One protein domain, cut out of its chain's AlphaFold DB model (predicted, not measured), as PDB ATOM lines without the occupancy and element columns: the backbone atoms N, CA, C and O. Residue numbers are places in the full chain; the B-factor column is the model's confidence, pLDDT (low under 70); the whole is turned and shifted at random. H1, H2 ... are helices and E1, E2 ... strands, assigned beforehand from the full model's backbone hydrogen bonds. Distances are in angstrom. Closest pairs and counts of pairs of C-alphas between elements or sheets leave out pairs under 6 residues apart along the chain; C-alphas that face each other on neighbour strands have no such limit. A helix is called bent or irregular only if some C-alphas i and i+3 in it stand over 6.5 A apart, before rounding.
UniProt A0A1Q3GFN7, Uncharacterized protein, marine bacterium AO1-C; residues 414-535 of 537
ATOM      1  N   PRO A 414     -35.848 -38.942   7.885       85.56
ATOM      2  CA  PRO A 414     -35.988 -37.491   7.812       85.56
ATOM      3  C   PRO A 414     -36.204 -37.024   6.366       85.56
ATOM      4  O   PRO A 414     -35.442 -37.370   5.466       85.56
ATOM      5  N   GLY A 415     -37.243 -36.218   6.139       72.69
ATOM      6  CA  GLY A 415     -37.667 -35.781   4.799       72.69
ATOM      7  C   GLY A 415     -36.916 -34.579   4.203       72.69
ATOM      8  O   GLY A 415     -37.238 -34.159   3.097       72.69
ATOM      9  N   SER A 416     -35.946 -33.994   4.909       61.97
ATOM     10  CA  SER A 416     -35.353 -32.680   4.601       61.97
ATOM     11  C   SER A 416     -34.279 -32.700   3.496       61.97
ATOM     12  O   SER A 416     -33.139 -32.306   3.733       61.97
ATOM     13  N   GLY A 417     -34.621 -33.170   2.293       58.41
ATOM     14  CA  GLY A 417     -33.785 -32.979   1.097       58.41
ATOM     15  C   GLY A 417     -33.887 -34.082   0.043       58.41
ATOM     16  O   GLY A 417     -33.836 -33.785  -1.147       58.41
ATOM     17  N   ASN A 418     -34.041 -35.344   0.458       64.50
ATOM     18  CA  ASN A 418     -34.545 -36.428  -0.393       64.50
ATOM     19  C   ASN A 418     -34.814 -37.697   0.433       64.50
ATOM     20  O   ASN A 418     -33.956 -38.106   1.212       64.50
ATOM     21  N   CYS A 419     -35.963 -38.350   0.232       80.62
ATOM     22  CA  CYS A 419     -36.326 -39.590   0.939       80.62
ATOM     23  C   CYS A 419     -36.092 -40.868   0.095       80.62
ATOM     24  O   CYS A 419     -36.495 -41.965   0.486       80.62
ATOM     25  N   VAL A 420     -35.439 -40.733  -1.062       87.88
ATOM     26  CA  VAL A 420     -34.999 -41.830  -1.945       87.88
ATOM     27  C   VAL A 420     -33.660 -42.404  -1.453       87.88
ATOM     28  O   VAL A 420     -32.889 -41.696  -0.807       87.88
ATOM     29  N   ASP A 421     -33.366 -43.679  -1.738       91.50
ATOM     30  CA  ASP A 421     -32.069 -44.280  -1.392       91.50
ATOM     31  C   ASP A 421     -30.922 -43.711  -2.248       91.50
ATOM     32  O   ASP A 421     -30.936 -43.773  -3.477       91.50
ATOM     33  N   GLN A 422     -29.899 -43.168  -1.589       91.38
ATOM     34  CA  GLN A 422     -28.772 -42.471  -2.212       91.38
ATOM     35  C   GLN A 422     -27.433 -43.206  -2.046       91.38
ATOM     36  O   GLN A 422     -26.381 -42.638  -2.335       91.38
ATOM     37  N   ALA A 423     -27.433 -44.480  -1.637       91.44
ATOM     38  CA  ALA A 423     -26.199 -45.264  -1.498       91.44
ATOM     39  C   ALA A 423     -25.375 -45.392  -2.796       91.44
ATOM     40  O   ALA A 423     -24.157 -45.520  -2.725       91.44
ATOM     41  N   HIS A 424     -25.993 -45.262  -3.976       91.19
ATOM     42  CA  HIS A 424     -25.291 -45.192  -5.270       91.19
ATOM     43  C   HIS A 424     -24.377 -43.953  -5.420       91.19
ATOM     44  O   HIS A 424     -23.503 -43.920  -6.288       91.19
ATOM     45  N   LYS A 425     -24.562 -42.926  -4.576       91.88
ATOM     46  CA  LYS A 425     -23.733 -41.712  -4.521       91.88
ATOM     47  C   LYS A 425     -22.558 -41.824  -3.544       91.88
ATOM     48  O   LYS A 425     -21.785 -40.872  -3.457       91.88
ATOM     49  N   VAL A 426     -22.428 -42.932  -2.805       93.38
ATOM     50  CA  VAL A 426     -21.399 -43.124  -1.768       93.38
ATOM     51  C   VAL A 426     -20.401 -44.195  -2.202       93.38
ATOM     52  O   VAL A 426     -20.791 -45.323  -2.483       93.38
ATOM     53  N   VAL A 427     -19.111 -43.849  -2.252       94.19
ATOM     54  CA  VAL A 427     -18.048 -44.742  -2.752       94.19
ATOM     55  C   VAL A 427     -17.814 -45.917  -1.802       94.19
ATOM     56  O   VAL A 427     -17.942 -47.068  -2.192       94.19
ATOM     57  N   ASN A 428     -17.526 -45.636  -0.531       93.31
ATOM     58  CA  ASN A 428     -17.214 -46.632   0.497       93.31
ATOM     59  C   ASN A 428     -18.461 -47.100   1.273       93.31
ATOM     60  O   ASN A 428     -18.400 -47.306   2.486       93.31
ATOM     61  N   LYS A 429     -19.607 -47.229   0.588       91.94
ATOM     62  CA  LYS A 429     -20.909 -47.587   1.188       91.94
ATOM     63  C   LYS A 429     -20.839 -48.871   2.031       91.94
ATOM     64  O   LYS A 429     -21.493 -48.956   3.065       91.94
ATOM     65  N   ASP A 430     -20.010 -49.833   1.631       91.81
ATOM     66  CA  ASP A 430     -19.937 -51.170   2.230       91.81
ATOM     67  C   ASP A 430     -19.217 -51.176   3.593       91.81
ATOM     68  O   ASP A 430     -19.439 -52.066   4.411       91.81
ATOM     69  N   HIS A 431     -18.477 -50.105   3.927       93.44
ATOM     70  CA  HIS A 431     -17.953 -49.873   5.284       93.44
ATOM     71  C   HIS A 431     -19.074 -49.725   6.331       93.44
ATOM     72  O   HIS A 431     -18.812 -49.828   7.532       93.44
ATOM     73  N   LEU A 432     -20.312 -49.465   5.891       93.31
ATOM     74  CA  LEU A 432     -21.490 -49.371   6.750       93.31
ATOM     75  C   LEU A 432     -22.071 -50.747   7.124       93.31
ATOM     76  O   LEU A 432     -22.849 -50.821   8.070       93.31
ATOM     77  N   ASN A 433     -21.685 -51.837   6.447       91.25
ATOM     78  CA  ASN A 433     -22.245 -53.176   6.691       91.25
ATOM     79  C   ASN A 433     -21.953 -53.696   8.114       91.25
ATOM     80  O   ASN A 433     -22.717 -54.492   8.655       91.25
ATOM     81  N   LYS A 434     -20.911 -53.171   8.777       92.56
ATOM     82  CA  LYS A 434     -20.612 -53.431  10.200       92.56
ATOM     83  C   LYS A 434     -21.686 -52.924  11.179       92.56
ATOM     84  O   LYS A 434     -21.656 -53.287  12.350       92.56
ATOM     85  N   TYR A 435     -22.616 -52.086  10.717       93.19
ATOM     86  CA  TYR A 435     -23.778 -51.622  11.482       93.19
ATOM     87  C   TYR A 435     -25.035 -52.484  11.246       93.19
ATOM     88  O   TYR A 435     -26.071 -52.229  11.854       93.19
ATOM     89  N   GLY A 436     -24.951 -53.507  10.388       94.81
ATOM     90  CA  GLY A 436     -26.062 -54.370   9.986       94.81
ATOM     91  C   GLY A 436     -26.386 -54.261   8.495       94.81
ATOM     92  O   GLY A 436     -25.760 -53.510   7.741       94.81
ATOM     93  N   LYS A 437     -27.404 -55.004   8.052       95.50
ATOM     94  CA  LYS A 437     -27.883 -54.995   6.666       95.50
ATOM     95  C   LYS A 437     -28.479 -53.627   6.340       95.50
ATOM     96  O   LYS A 437     -29.564 -53.283   6.806       95.50
ATOM     97  N   ARG A 438     -27.776 -52.839   5.525       95.56
ATOM     98  CA  ARG A 438     -28.225 -51.520   5.056       95.56
ATOM     99  C   ARG A 438     -29.545 -51.646   4.287       95.56
ATOM    100  O   ARG A 438     -29.561 -52.148   3.166       95.56
ATOM    101  N   LEU A 439     -30.634 -51.143   4.864       95.06
ATOM    102  CA  LEU A 439     -31.941 -51.073   4.208       95.06
ATOM    103  C   LEU A 439     -32.087 -49.807   3.358       95.06
ATOM    104  O   LEU A 439     -32.716 -49.847   2.305       95.06
ATOM    105  N   LYS A 440     -31.536 -48.674   3.817       94.25
ATOM    106  CA  LYS A 440     -31.661 -47.375   3.135       94.25
ATOM    107  C   LYS A 440     -30.612 -46.373   3.599       94.25
ATOM    108  O   LYS A 440     -30.185 -46.423   4.749       94.25
ATOM    109  N   LEU A 441     -30.228 -45.444   2.728       93.00
ATOM    110  CA  LEU A 441     -29.324 -44.338   3.031       93.00
ATOM    111  C   LEU A 441     -29.870 -43.035   2.432       93.00
ATOM    112  O   LEU A 441     -29.938 -42.898   1.214       93.00
ATOM    113  N   VAL A 442     -30.232 -42.063   3.267       91.25
ATOM    114  CA  VAL A 442     -30.611 -40.707   2.822       91.25
ATOM    115  C   VAL A 442     -29.564 -39.712   3.303       91.25
ATOM    116  O   VAL A 442     -29.079 -39.834   4.421       91.25
ATOM    117  N   PHE A 443     -29.210 -38.716   2.499       88.75
ATOM    118  CA  PHE A 443     -28.391 -37.589   2.950       88.75
ATOM    119  C   PHE A 443     -28.663 -36.355   2.091       88.75
ATOM    120  O   PHE A 443     -29.187 -36.466   0.980       88.75
ATOM    121  N   HIS A 444     -28.317 -35.178   2.604       82.44
ATOM    122  CA  HIS A 444     -28.389 -33.930   1.850       82.44
ATOM    123  C   HIS A 444     -27.055 -33.189   1.941       82.44
ATOM    124  O   HIS A 444     -26.399 -33.188   2.986       82.44
ATOM    125  N   GLY A 445     -26.631 -32.585   0.831       70.62
ATOM    126  CA  GLY A 445     -25.366 -31.874   0.765       70.62
ATOM    127  C   GLY A 445     -25.138 -31.136  -0.557       70.62
ATOM    128  O   GLY A 445     -25.783 -31.470  -1.552       70.62
ATOM    129  N   PRO A 446     -24.186 -30.185  -0.587       76.88
ATOM    130  CA  PRO A 446     -23.277 -29.844   0.511       76.88
ATOM    131  C   PRO A 446     -23.968 -29.057   1.640       76.88
ATOM    132  O   PRO A 446     -24.645 -28.068   1.395       76.88
ATOM    133  N   GLY A 447     -23.781 -29.507   2.883       73.94
ATOM    134  CA  GLY A 447     -24.257 -28.839   4.100       73.94
ATOM    135  C   GLY A 447     -23.197 -27.959   4.773       73.94
ATOM    136  O   GLY A 447     -23.483 -27.312   5.775       73.94
ATOM    137  N   GLY A 448     -21.969 -27.942   4.248       86.44
ATOM    138  CA  GLY A 448     -20.868 -27.133   4.762       86.44
ATOM    139  C   GLY A 448     -19.569 -27.317   3.974       86.44
ATOM    140  O   GLY A 448     -19.490 -28.112   3.031       86.44
ATOM    141  N   LYS A 449     -18.545 -26.559   4.378       93.56
ATOM    142  CA  LYS A 449     -17.179 -26.590   3.840       93.56
ATOM    143  C   LYS A 449     -16.192 -26.741   5.002       93.56
ATOM    144  O   LYS A 449     -16.346 -26.077   6.022       93.56
ATOM    145  N   ILE A 450     -15.183 -27.587   4.831       91.50
ATOM    146  CA  ILE A 450     -13.967 -27.637   5.646       91.50
ATOM    147  C   ILE A 450     -12.862 -27.029   4.790       91.50
ATOM    148  O   ILE A 450     -12.653 -27.472   3.657       91.50
ATOM    149  N   MET A 451     -12.185 -26.013   5.316       94.81
ATOM    150  CA  MET A 451     -11.047 -25.369   4.660       94.81
ATOM    151  C   MET A 451      -9.752 -26.116   4.998       94.81
ATOM    152  O   MET A 451      -9.677 -26.745   6.054       94.81
ATOM    153  N   LYS A 452      -8.741 -26.034   4.127       94.31
ATOM    154  CA  LYS A 452      -7.404 -26.580   4.415       94.31
ATOM    155  C   LYS A 452      -6.754 -25.838   5.603       94.31
ATOM    156  O   LYS A 452      -7.131 -24.698   5.890       94.31
ATOM    157  N   PRO A 453      -5.739 -26.422   6.263       93.25
ATOM    158  CA  PRO A 453      -4.882 -25.695   7.199       93.25
ATOM    159  C   PRO A 453      -4.203 -24.466   6.567       93.25
ATOM    160  O   PRO A 453      -4.045 -24.377   5.346       93.25
ATOM    161  N   TRP A 454      -3.758 -23.530   7.412       89.56
ATOM    162  CA  TRP A 454      -2.881 -22.423   7.008       89.56
ATOM    163  C   TRP A 454      -1.596 -22.964   6.337       89.56
ATOM    164  O   TRP A 454      -1.101 -24.002   6.780       89.56
ATOM    165  N   PRO A 455      -1.056 -22.319   5.281       91.06
ATOM    166  CA  PRO A 455      -1.481 -21.046   4.673       91.06
ATOM    167  C   PRO A 455      -2.675 -21.153   3.707       91.06
ATOM    168  O   PRO A 455      -3.208 -20.146   3.253       91.06
ATOM    169  N   ASN A 456      -3.154 -22.361   3.408       92.50
ATOM    170  CA  ASN A 456      -4.169 -22.609   2.380       92.50
ATOM    171  C   ASN A 456      -5.624 -22.489   2.881       92.50
ATOM    172  O   ASN A 456      -6.535 -23.051   2.276       92.50
ATOM    173  N   ASN A 457      -5.873 -21.738   3.957       91.75
ATOM    174  CA  ASN A 457      -7.187 -21.616   4.613       91.75
ATOM    175  C   ASN A 457      -8.288 -20.950   3.759       91.75
ATOM    176  O   ASN A 457      -9.464 -21.016   4.110       91.75
ATOM    177  N   HIS A 458      -7.925 -20.355   2.622       91.00
ATOM    178  CA  HIS A 458      -8.844 -19.868   1.593       91.00
ATOM    179  C   HIS A 458      -9.367 -20.990   0.665       91.00
ATOM    180  O   HIS A 458     -10.348 -20.795  -0.050       91.00
ATOM    181  N   GLN A 459      -8.756 -22.182   0.684       93.81
ATOM    182  CA  GLN A 459      -9.114 -23.323  -0.168       93.81
ATOM    183  C   GLN A 459      -9.973 -24.345   0.584       93.81
ATOM    184  O   GLN A 459      -9.690 -24.699   1.729       93.81
ATOM    185  N   VAL A 460     -10.994 -24.885  -0.084       93.94
ATOM    186  CA  VAL A 460     -11.804 -25.991   0.451       93.94
ATOM    187  C   VAL A 460     -11.000 -27.293   0.395       93.94
ATOM    188  O   VAL A 460     -10.493 -27.667  -0.659       93.94
ATOM    189  N   GLU A 461     -10.921 -28.008   1.515       94.06
ATOM    190  CA  GLU A 461     -10.403 -29.379   1.583       94.06
ATOM    191  C   GLU A 461     -11.530 -30.399   1.358       94.06
ATOM    192  O   GLU A 461     -11.395 -31.323   0.559       94.06
ATOM    193  N   TRP A 462     -12.682 -30.195   2.014       94.50
ATOM    194  CA  TRP A 462     -13.856 -31.065   1.891       94.50
ATOM    195  C   TRP A 462     -15.163 -30.277   1.900       94.50
ATOM    196  O   TRP A 462     -15.401 -29.446   2.772       94.50
ATOM    197  N   TYR A 463     -16.082 -30.640   1.012       94.88
ATOM    198  CA  TYR A 463     -17.506 -30.431   1.246       94.88
ATOM    199  C   TYR A 463     -18.012 -31.456   2.264       94.88
ATOM    200  O   TYR A 463     -17.626 -32.625   2.203       94.88
ATOM    201  N   THR A 464     -18.896 -31.045   3.173       93.06
ATOM    202  CA  THR A 464     -19.552 -31.934   4.146       93.06
ATOM    203  C   THR A 464     -21.025 -32.146   3.810       93.06
ATOM    204  O   THR A 464     -21.660 -31.315   3.160       93.06
ATOM    205  N   ALA A 465     -21.578 -33.273   4.249       90.88
ATOM    206  CA  ALA A 465     -23.000 -33.591   4.180       90.88
ATOM    207  C   ALA A 465     -23.416 -34.414   5.405       90.88
ATOM    208  O   ALA A 465     -22.609 -35.158   5.969       90.88
ATOM    209  N   GLN A 466     -24.684 -34.298   5.793       89.50
ATOM    210  CA  GLN A 466     -25.288 -35.070   6.879       89.50
ATOM    211  C   GLN A 466     -26.474 -35.878   6.354       89.50
ATOM    212  O   GLN A 466     -27.155 -35.493   5.398       89.50
ATOM    213  N   GLY A 467     -26.698 -37.035   6.964       90.38
ATOM    214  CA  GLY A 467     -27.712 -37.979   6.528       90.38
ATOM    215  C   GLY A 467     -27.937 -39.108   7.514       90.38
ATOM    216  O   GLY A 467     -27.363 -39.133   8.596       90.38
ATOM    217  N   TYR A 468     -28.797 -40.046   7.143       92.94
ATOM    218  CA  TYR A 468     -29.237 -41.125   8.006       92.94
ATOM    219  C   TYR A 468     -29.267 -42.447   7.246       92.94
ATOM    220  O   TYR A 468     -29.808 -42.538   6.139       92.94
ATOM    221  N   GLY A 469     -28.684 -43.477   7.852       93.81
ATOM    222  CA  GLY A 469     -28.760 -44.851   7.367       93.81
ATOM    223  C   GLY A 469     -29.705 -45.667   8.238       93.81
ATOM    224  O   GLY A 469     -29.627 -45.576   9.461       93.81
ATOM    225  N   ALA A 470     -30.585 -46.446   7.612       95.62
ATOM    226  CA  ALA A 470     -31.400 -47.453   8.283       95.62
ATOM    227  C   ALA A 470     -30.754 -48.830   8.089       95.62
ATOM    228  O   ALA A 470     -30.534 -49.253   6.949       95.62
ATOM    229  N   PHE A 471     -30.466 -49.523   9.189       96.94
ATOM    230  CA  PHE A 471     -29.755 -50.802   9.215       96.94
ATOM    231  C   PHE A 471     -30.561 -51.849   9.972       96.94
ATOM    232  O   PHE A 471     -31.119 -51.557  11.024       96.94
ATOM    233  N   GLU A 472     -30.620 -53.065   9.438       96.69
ATOM    234  CA  GLU A 472     -31.253 -54.215  10.076       96.69
ATOM    235  C   GLU A 472     -30.198 -55.114  10.729       96.69
ATOM    236  O   GLU A 472     -29.278 -55.591  10.062       96.69
ATOM    237  N   LYS A 473     -30.332 -55.341  12.038       93.94
ATOM    238  CA  LYS A 473     -29.458 -56.214  12.828       93.94
ATOM    239  C   LYS A 473     -30.260 -56.845  13.967       93.94
ATOM    240  O   LYS A 473     -31.090 -56.172  14.570       93.94
ATOM    241  N   ASP A 474     -30.017 -58.121  14.258       91.00
ATOM    242  CA  ASP A 474     -30.589 -58.838  15.410       91.00
ATOM    243  C   ASP A 474     -32.134 -58.714  15.505       91.00
ATOM    244  O   ASP A 474     -32.710 -58.507  16.571       91.00
ATOM    245  N   GLY A 475     -32.815 -58.758  14.348       90.69
ATOM    246  CA  GLY A 475     -34.274 -58.598  14.215       90.69
ATOM    247  C   GLY A 475     -34.813 -57.164  14.373       90.69
ATOM    248  O   GLY A 475     -36.012 -56.937  14.206       90.69
ATOM    249  N   LYS A 476     -33.954 -56.183  14.669       95.25
ATOM    250  CA  LYS A 476     -34.307 -54.765  14.841       95.25
ATOM    251  C   LYS A 476     -33.846 -53.914  13.663       95.25
ATOM    252  O   LYS A 476     -32.910 -54.269  12.950       95.25
ATOM    253  N   VAL A 477     -34.483 -52.751  13.489       97.19
ATOM    254  CA  VAL A 477     -34.025 -51.711  12.558       97.19
ATOM    255  C   VAL A 477     -33.592 -50.475  13.340       97.19
ATOM    256  O   VAL A 477     -34.368 -49.918  14.119       97.19
ATOM    257  N   GLU A 478     -32.355 -50.042  13.115       95.56
ATOM    258  CA  GLU A 478     -31.730 -48.874  13.730       95.56
ATOM    259  C   GLU A 478     -31.524 -47.772  12.680       95.56
ATOM    260  O   GLU A 478     -30.961 -48.030  11.615       95.56
ATOM    261  N   ILE A 479     -31.957 -46.538  12.972       94.06
ATOM    262  CA  ILE A 479     -31.633 -45.356  12.161       94.06
ATOM    263  C   ILE A 479     -30.511 -44.541  12.814       94.06
ATOM    264  O   ILE A 479     -30.669 -43.983  13.902       94.06
ATOM    265  N   ILE A 480     -29.367 -44.484  12.130       94.12
ATOM    266  CA  ILE A 480     -28.098 -43.917  12.606       94.12
ATOM    267  C   ILE A 480     -27.821 -42.600  11.872       94.12
ATOM    268  O   ILE A 480     -27.956 -42.544  10.649       94.12
ATOM    269  N   HIS A 481     -27.408 -41.553  12.596       92.31
ATOM    270  CA  HIS A 481     -26.918 -40.299  12.008       92.31
ATOM    271  C   HIS A 481     -25.513 -40.514  11.425       92.31
ATOM    272  O   HIS A 481     -24.624 -41.033  12.100       92.31
ATOM    273  N   LEU A 482     -25.294 -40.128  10.171       92.62
ATOM    274  CA  LEU A 482     -24.065 -40.364   9.415       92.62
ATOM    275  C   LEU A 482     -23.556 -39.066   8.785       92.62
ATOM    276  O   LEU A 482     -24.325 -38.255   8.265       92.62
ATOM    277  N   GLU A 483     -22.238 -38.910   8.796       93.12
ATOM    278  CA  GLU A 483     -21.524 -37.774   8.223       93.12
ATOM    279  C   GLU A 483     -20.710 -38.223   7.006       93.12
ATOM    280  O   GLU A 483     -20.039 -39.263   7.011       93.12
ATOM    281  N   PHE A 484     -20.764 -37.411   5.952       93.62
ATOM    282  CA  PHE A 484     -20.128 -37.677   4.667       93.62
ATOM    283  C   PHE A 484     -19.240 -36.498   4.262       93.62
ATOM    284  O   PHE A 484     -19.533 -35.341   4.575       93.62
ATOM    285  N   ARG A 485     -18.164 -36.791   3.529       94.81
ATOM    286  CA  ARG A 485     -17.258 -35.793   2.945       94.81
ATOM    287  C   ARG A 485     -17.080 -36.025   1.445       94.81
ATOM    288  O   ARG A 485     -17.184 -37.156   0.975       94.81
ATOM    289  N   ARG A 486     -16.795 -34.962   0.694       94.81
ATOM    290  CA  ARG A 486     -16.495 -35.000  -0.747       94.81
ATOM    291  C   ARG A 486     -15.419 -33.968  -1.076       94.81
ATOM    292  O   ARG A 486     -15.591 -32.799  -0.745       94.81
ATOM    293  N   ALA A 487     -14.313 -34.396  -1.683       92.94
ATOM    294  CA  ALA A 487     -13.253 -33.485  -2.122       92.94
ATOM    295  C   ALA A 487     -13.773 -32.566  -3.249       92.94
ATOM    296  O   ALA A 487     -14.719 -32.961  -3.936       92.94
ATOM    297  N   PRO A 488     -13.187 -31.378  -3.486       91.25
ATOM    298  CA  PRO A 488     -13.679 -30.451  -4.507       91.25
ATOM    299  C   PRO A 488     -13.800 -31.050  -5.915       91.25
ATOM    300  O   PRO A 488     -14.762 -30.753  -6.616       91.25
ATOM    301  N   THR A 489     -12.871 -31.932  -6.288       91.19
ATOM    302  CA  THR A 489     -12.815 -32.638  -7.580       91.19
ATOM    303  C   THR A 489     -13.623 -33.943  -7.622       91.19
ATOM    304  O   THR A 489     -13.750 -34.552  -8.680       91.19
ATOM    305  N   ALA A 490     -14.175 -34.406  -6.496       91.00
ATOM    306  CA  ALA A 490     -14.870 -35.690  -6.422       91.00
ATOM    307  C   ALA A 490     -16.367 -35.555  -6.747       91.00
ATOM    308  O   ALA A 490     -17.086 -34.747  -6.157       91.00
ATOM    309  N   THR A 491     -16.877 -36.412  -7.634       88.19
ATOM    310  CA  THR A 491     -18.308 -36.458  -7.982       88.19
ATOM    311  C   THR A 491     -19.145 -37.131  -6.888       88.19
ATOM    312  O   THR A 491     -20.173 -36.589  -6.473       88.19
ATOM    313  N   ARG A 492     -18.680 -38.280  -6.376       91.50
ATOM    314  CA  ARG A 492     -19.321 -39.089  -5.321       91.50
ATOM    315  C   ARG A 492     -18.844 -38.733  -3.908       91.50
ATOM    316  O   ARG A 492     -17.738 -38.245  -3.702       91.50
ATOM    317  N   TRP A 493     -19.686 -39.030  -2.923       93.81
ATOM    318  CA  TRP A 493     -19.431 -38.821  -1.498       93.81
ATOM    319  C   TRP A 493     -18.697 -40.010  -0.862       93.81
ATOM    320  O   TRP A 493     -18.817 -41.150  -1.308       93.81
ATOM    321  N   LYS A 494     -17.973 -39.758   0.229       94.56
ATOM    322  CA  LYS A 494     -17.345 -40.768   1.089       94.56
ATOM    323  C   LYS A 494     -17.991 -40.699   2.473       94.56
ATOM    324  O   LYS A 494     -18.059 -39.619   3.059       94.56
ATOM    325  N   TRP A 495     -18.465 -41.824   3.004       94.25
ATOM    326  CA  TRP A 495     -18.827 -41.922   4.418       94.25
ATOM    327  C   TRP A 495     -17.574 -41.730   5.280       94.25
ATOM    328  O   TRP A 495     -16.528 -42.316   4.988       94.25
ATOM    329  N   HIS A 496     -17.688 -40.906   6.321       93.00
ATOM    330  CA  HIS A 496     -16.574 -40.500   7.173       93.00
ATOM    331  C   HIS A 496     -16.759 -40.920   8.638       93.00
ATOM    332  O   HIS A 496     -15.843 -41.493   9.225       93.00
ATOM    333  N   SER A 497     -17.929 -40.648   9.222       93.31
ATOM    334  CA  SER A 497     -18.172 -40.796  10.664       93.31
ATOM    335  C   SER A 497     -19.645 -41.078  10.981       93.31
ATOM    336  O   SER A 497     -20.540 -40.908  10.147       93.31
ATOM    337  N   ILE A 498     -19.903 -41.531  12.209       92.44
ATOM    338  CA  ILE A 498     -21.235 -41.457  12.819       92.44
ATOM    339  C   ILE A 498     -21.405 -40.028  13.342       92.44
ATOM    340  O   ILE A 498     -20.566 -39.549  14.106       92.44
ATOM    341  N   GLY A 499     -22.479 -39.359  12.932       85.62
ATOM    342  CA  GLY A 499     -22.813 -38.019  13.404       85.62
ATOM    343  C   GLY A 499     -23.391 -38.036  14.818       85.62
ATOM    344  O   GLY A 499     -23.936 -39.034  15.289       85.62
ATOM    345  N   LYS A 500     -23.313 -36.909  15.531       79.56
ATOM    346  CA  LYS A 500     -23.827 -36.821  16.910       79.56
ATOM    347  C   LYS A 500     -25.361 -36.917  16.932       79.56
ATOM    348  O   LYS A 500     -26.044 -35.979  16.527       79.56
ATOM    349  N   THR A 501     -25.909 -38.024  17.433       72.50
ATOM    350  CA  THR A 501     -27.359 -38.219  17.632       72.50
ATOM    351  C   THR A 501     -27.815 -37.641  18.979       72.50
ATOM    352  O   THR A 501     -27.181 -37.869  20.007       72.50
ATOM    353  N   GLY A 502     -28.925 -36.894  18.999       66.50
ATOM    354  CA  GLY A 502     -29.730 -36.624  20.206       66.50
ATOM    355  C   GLY A 502     -29.095 -35.834  21.365       66.50
ATOM    356  O   GLY A 502     -29.772 -35.601  22.362       66.50
ATOM    357  N   GLY A 503     -27.838 -35.383  21.277       67.38
ATOM    358  CA  GLY A 503     -27.119 -34.778  22.414       67.38
ATOM    359  C   GLY A 503     -27.767 -33.521  23.020       67.38
ATOM    360  O   GLY A 503     -27.636 -33.279  24.219       67.38
ATOM    361  N   HIS A 504     -28.521 -32.759  22.223       69.06
ATOM    362  CA  HIS A 504     -29.294 -31.589  22.664       69.06
ATOM    363  C   HIS A 504     -30.641 -31.948  23.337       69.06
ATOM    364  O   HIS A 504     -31.344 -31.062  23.817       69.06
ATOM    365  N   LEU A 505     -31.006 -33.235  23.370       75.69
ATOM    366  CA  LEU A 505     -32.207 -33.785  24.017       75.69
ATOM    367  C   LEU A 505     -31.891 -34.430  25.381       75.69
ATOM    368  O   LEU A 505     -32.795 -34.930  26.056       75.69
ATOM    369  N   ASN A 506     -30.616 -34.446  25.781       77.56
ATOM    370  CA  ASN A 506     -30.179 -34.924  27.089       77.56
ATOM    371  C   ASN A 506     -30.811 -34.070  28.198       77.56
ATOM    372  O   ASN A 506     -30.585 -32.860  28.261       77.56
ATOM    373  N   MET A 507     -31.555 -34.696  29.111       77.56
ATOM    374  CA  MET A 507     -32.099 -33.993  30.272       77.56
ATOM    375  C   MET A 507     -31.005 -33.886  31.340       77.56
ATOM    376  O   MET A 507     -30.642 -34.883  31.964       77.56
ATOM    377  N   GLN A 508     -30.417 -32.699  31.499       73.31
ATOM    378  CA  GLN A 508     -29.264 -32.486  32.381       73.31
ATOM    379  C   GLN A 508     -29.653 -32.631  33.855       73.31
ATOM    380  O   GLN A 508     -30.577 -31.963  34.305       73.31
ATOM    381  N   THR A 509     -28.935 -33.462  34.616       67.50
ATOM    382  CA  THR A 509     -29.156 -33.653  36.063       67.50
ATOM    383  C   THR A 509     -27.842 -33.541  36.829       67.50
ATOM    384  O   THR A 509     -26.780 -33.806  36.263       67.50
ATOM    385  N   THR A 510     -27.914 -33.205  38.121       61.28
ATOM    386  CA  THR A 510     -26.754 -33.093  39.025       61.28
ATOM    387  C   THR A 510     -25.878 -34.350  39.064       61.28
ATOM    388  O   THR A 510     -24.682 -34.248  39.308       61.28
ATOM    389  N   ASN A 511     -26.455 -35.524  38.786       59.44
ATOM    390  CA  ASN A 511     -25.791 -36.828  38.885       59.44
ATOM    391  C   ASN A 511     -25.530 -37.446  37.492       59.44
ATOM    392  O   ASN A 511     -25.585 -38.664  37.320       59.44
ATOM    393  N   GLY A 512     -25.303 -36.601  36.482       63.72
ATOM    394  CA  GLY A 512     -25.173 -36.996  35.078       63.72
ATOM    395  C   GLY A 512     -26.522 -37.012  34.350       63.72
ATOM    396  O   GLY A 512     -27.539 -37.484  34.863       63.72
ATOM    397  N   GLY A 513     -26.551 -36.447  33.141       74.12
ATOM    398  CA  GLY A 513     -27.784 -36.263  32.372       74.12
ATOM    399  C   GLY A 513     -28.456 -37.569  31.930       74.12
ATOM    400  O   GLY A 513     -27.797 -38.564  31.617       74.12
ATOM    401  N   ILE A 514     -29.789 -37.557  31.845       81.44
ATOM    402  CA  ILE A 514     -30.552 -38.636  31.216       81.44
ATOM    403  C   ILE A 514     -30.410 -38.521  29.700       81.44
ATOM    404  O   ILE A 514     -30.921 -37.581  29.087       81.44
ATOM    405  N   LYS A 515     -29.730 -39.500  29.103       85.50
ATOM    406  CA  LYS A 515     -29.641 -39.659  27.649       85.50
ATOM    407  C   LYS A 515     -30.927 -40.295  27.085       85.50
ATOM    408  O   LYS A 515     -31.465 -41.196  27.752       85.50
ATOM    409  N   PRO A 516     -31.376 -39.889  25.877       86.88
ATOM    410  CA  PRO A 516     -32.424 -40.573  25.115       86.88
ATOM    411  C   PRO A 516     -32.190 -42.083  25.009       86.88
ATOM    412  O   PRO A 516     -31.046 -42.537  25.042       86.88
ATOM    413  N   GLU A 517     -33.264 -42.858  24.846       89.06
ATOM    414  CA  GLU A 517     -33.134 -44.284  24.530       89.06
ATOM    415  C   GLU A 517     -32.744 -44.467  23.061       89.06
ATOM    416  O   GLU A 517     -33.408 -43.962  22.145       89.06
ATOM    417  N   MET A 518     -31.650 -45.190  22.862       88.75
ATOM    418  CA  MET A 518     -31.025 -45.513  21.585       88.75
ATOM    419  C   MET A 518     -30.641 -46.995  21.602       88.75
ATOM    420  O   MET A 518     -30.619 -47.614  22.666       88.75
ATOM    421  N   LEU A 519     -30.360 -47.548  20.425       88.81
ATOM    422  CA  LEU A 519     -29.641 -48.812  20.298       88.81
ATOM    423  C   LEU A 519     -28.132 -48.501  20.409       88.81
ATOM    424  O   LEU A 519     -27.725 -47.835  21.360       88.81
ATOM    425  N   ASN A 520     -27.292 -48.945  19.475       88.44
ATOM    426  CA  ASN A 520     -25.839 -48.788  19.598       88.44
ATOM    427  C   ASN A 520     -25.353 -47.373  19.224       88.44
ATOM    428  O   ASN A 520     -24.417 -46.848  19.827       88.44
ATOM    429  N   PHE A 521     -25.994 -46.748  18.233       89.12
ATOM    430  CA  PHE A 521     -25.557 -45.508  17.578       89.12
ATOM    431  C   PHE A 521     -26.713 -44.541  17.231       89.12
ATOM    432  O   PHE A 521     -26.486 -43.367  16.921       89.12
ATOM    433  N   GLY A 522     -27.959 -45.019  17.270       91.31
ATOM    434  CA  GLY A 522     -29.144 -44.312  16.801       91.31
ATOM    435  C   GLY A 522     -30.455 -44.870  17.362       91.31
ATOM    436  O   GLY A 522     -30.498 -45.487  18.425       91.31
ATOM    437  N   TYR A 523     -31.567 -44.600  16.682       93.00
ATOM    438  CA  TYR A 523     -32.905 -44.904  17.202       93.00
ATOM    439  C   TYR A 523     -33.480 -46.201  16.627       93.00
ATOM    440  O   TYR A 523     -33.454 -46.408  15.420       93.00
ATOM    441  N   GLU A 524     -34.101 -47.028  17.475       95.44
ATOM    442  CA  GLU A 524     -34.956 -48.126  17.003       95.44
ATOM    443  C   GLU A 524     -36.182 -47.580  16.248       95.44
ATOM    444  O   GLU A 524     -36.831 -46.632  16.712       95.44
ATOM    445  N   MET A 525     -36.501 -48.201  15.109       95.12
ATOM    446  CA  MET A 525     -37.664 -47.914  14.265       95.12
ATOM    447  C   MET A 525     -38.335 -49.205  13.768       95.12
ATOM    448  O   MET A 525     -37.730 -50.275  13.752       95.12
ATOM    449  N   LYS A 526     -39.586 -49.120  13.300       96.12
ATOM    450  CA  LYS A 526     -40.235 -50.244  12.599       96.12
ATOM    451  C   LYS A 526     -39.761 -50.336  11.142       96.12
ATOM    452  O   LYS A 526     -39.706 -49.325  10.447       96.12
ATOM    453  N   LYS A 527     -39.513 -51.553  10.642       95.12
ATOM    454  CA  LYS A 527     -39.075 -51.824   9.253       95.12
ATOM    455  C   LYS A 527     -40.000 -51.199   8.194       95.12
ATOM    456  O   LYS A 527     -39.526 -50.565   7.255       95.12
ATOM    457  N   ALA A 528     -41.315 -51.253   8.415       94.62
ATOM    458  CA  ALA A 528     -42.333 -50.621   7.565       94.62
ATOM    459  C   ALA A 528     -42.258 -49.076   7.493       94.62
ATOM    460  O   ALA A 528     -42.930 -48.463   6.666       94.62
ATOM    461  N   ASN A 529     -41.450 -48.423   8.337       94.06
ATOM    462  CA  ASN A 529     -41.251 -46.974   8.320       94.06
ATOM    463  C   ASN A 529     -40.002 -46.530   7.541       94.06
ATOM    464  O   ASN A 529     -39.805 -45.330   7.369       94.06
ATOM    465  N   VAL A 530     -39.171 -47.453   7.038       93.31
ATOM    466  CA  VAL A 530     -37.961 -47.122   6.251       93.31
ATOM    467  C   VAL A 530     -38.309 -46.379   4.948       93.31
ATOM    468  O   VAL A 530     -37.538 -45.550   4.463       93.31
ATOM    469  N   ASN A 531     -39.509 -46.597   4.408       90.81
ATOM    470  CA  ASN A 531     -40.027 -45.860   3.251       90.81
ATOM    471  C   ASN A 531     -40.982 -44.709   3.600       90.81
ATOM    472  O   ASN A 531     -41.494 -44.061   2.696       90.81
ATOM    473  N   LYS A 532     -41.166 -44.400   4.889       91.12
ATOM    474  CA  LYS A 532     -41.931 -43.234   5.351       91.12
ATOM    475  C   LYS A 532     -40.990 -42.080   5.689       91.12
ATOM    476  O   LYS A 532     -39.868 -42.297   6.147       91.12
ATOM    477  N   CYS A 533     -41.482 -40.861   5.495       86.94
ATOM    478  CA  CYS A 533     -40.687 -39.638   5.516       86.94
ATOM    479  C   CYS A 533     -41.375 -38.590   6.404       86.94
ATOM    480  O   CYS A 533     -42.558 -38.322   6.206       86.94
ATOM    481  N   ALA A 534     -40.663 -37.979   7.354       85.38
ATOM    482  CA  ALA A 534     -41.214 -36.920   8.207       85.38
ATOM    483  C   ALA A 534     -40.189 -35.803   8.486       85.38
ATOM    484  O   ALA A 534     -38.982 -36.059   8.476       85.38
ATOM    485  N   PRO A 535     -40.624 -34.560   8.759       80.19
ATOM    486  CA  PRO A 535     -39.722 -33.493   9.179       80.19
ATOM    487  C   PRO A 535     -39.266 -33.716  10.630       80.19
ATOM    488  O   PRO A 535     -40.058 -33.641  11.571       80.19
TER     489      PRO A 535
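What this domain is: This is residues 414 to 535 of the 537 residues of an uncharacterized protein of marine bacterium AO1-C (UniProt A0A1Q3GFN7). A long, strongly twisted and bent sheet of antiparallel strands curls round one short helix, H1; three long strands, E1, E2 and E3, run side by side, and the short strands E4 and E5 sit along the far side of E3 from E2. Away from this body the long link of residues 499 to 522 reaches out as a loop with no named element, its C-alphas 6 to 31 A from the mean of all C-alphas. The printed part has 122 residues with one named helix and five named strands, in the order H1 E1 E2 E3 E4 E5; the class is mostly strand, although the named elements hold just 55 residues, under half. The whole is only just compact, close to loose, with a radius of gyration of the C-alphas of 16.2 A, and its C-alphas span 46 by 41 by 27 A.

How they stand to each other: Start at Pro 414 and pass residues 414 to 428, which have no named element, to reach H1, residues 429 to 435. It is on the branched sheet, with 28 pairs of C-alphas within 10 A, and the sheet curls round it. In H1, 0 of 3 O i to N i+4 pairs are within hydrogen-bond range, beside 3 of 4 O i to N i+3 pairs. After a tight link comes E1, residues 437 to 451, an edge strand that bends by 76 degrees at residue 440. A short link leads to E2, residues 460 to 473, which bends by 53 degrees at residue 470. E1 and E2 form an antiparallel hairpin at 163 degrees; look for N 442 and O 468, 2.9 A apart, and N 450 and O 462, 2.8 A. The closest C-alphas of H1 and E2 are those of Tyr 435 and Phe 471, 6.4 A apart. A tight link brings you to E3, residues 476 to 486, on the other side of E2 from E1. E2 and E3 are an antiparallel hairpin at 167 degrees, with N 471 and O 478 at 2.9 A. Next, E3 and E4, residues 494 to 498, make a hairpin at 127 degrees, with N 485 and O 494 at 2.9 A. E1, E2, E3 and E4 form a meander, each strand the antiparallel neighbour of the one before. The closest C-alphas of H1 and E4 are those of Lys 429 and Trp 495, 6.8 A apart. Last, E5, residues 523 to 525, is the antiparallel neighbour of E3 at 124 degrees, with N 479 and O 523 at 2.9 A. The pairing of E3 is staggered: E5 is beside residues 477 to 479 and E4 beside residues 481 to 485, both on one side of E3, with E2 on the other side. E4 and E5 are apart.

Where its parts are: Find C-alpha 429 at (-20.909, -47.587, 1.188), where H1 begins. H1 is only just irregular: C-alphas 431 and 434 are 6.6 A apart. E1 measures 34.1 A from first to last C-alpha, E2 37.1 A, E3 30.8 A and E4 12.4 A. Find C-alpha 460, the first of E2, at (-11.804, -25.991, 0.451), and C-alpha 525, where E5 ends, at (-37.664, -47.914, 14.265).

The domain as a whole: The two C-alphas farthest apart are those of Pro 455 and Gly 475, 50.8 A, while the first and last printed C-alphas, of Pro 414 and Pro 535, are 5.6 A apart. The printed part has no cut, and its one long link is the 24 residues between E4 and E5. The mean pLDDT of the printed part is 88.0; look for values under 70 at residues 416 to 418, 502 to 504 and 509 to 512.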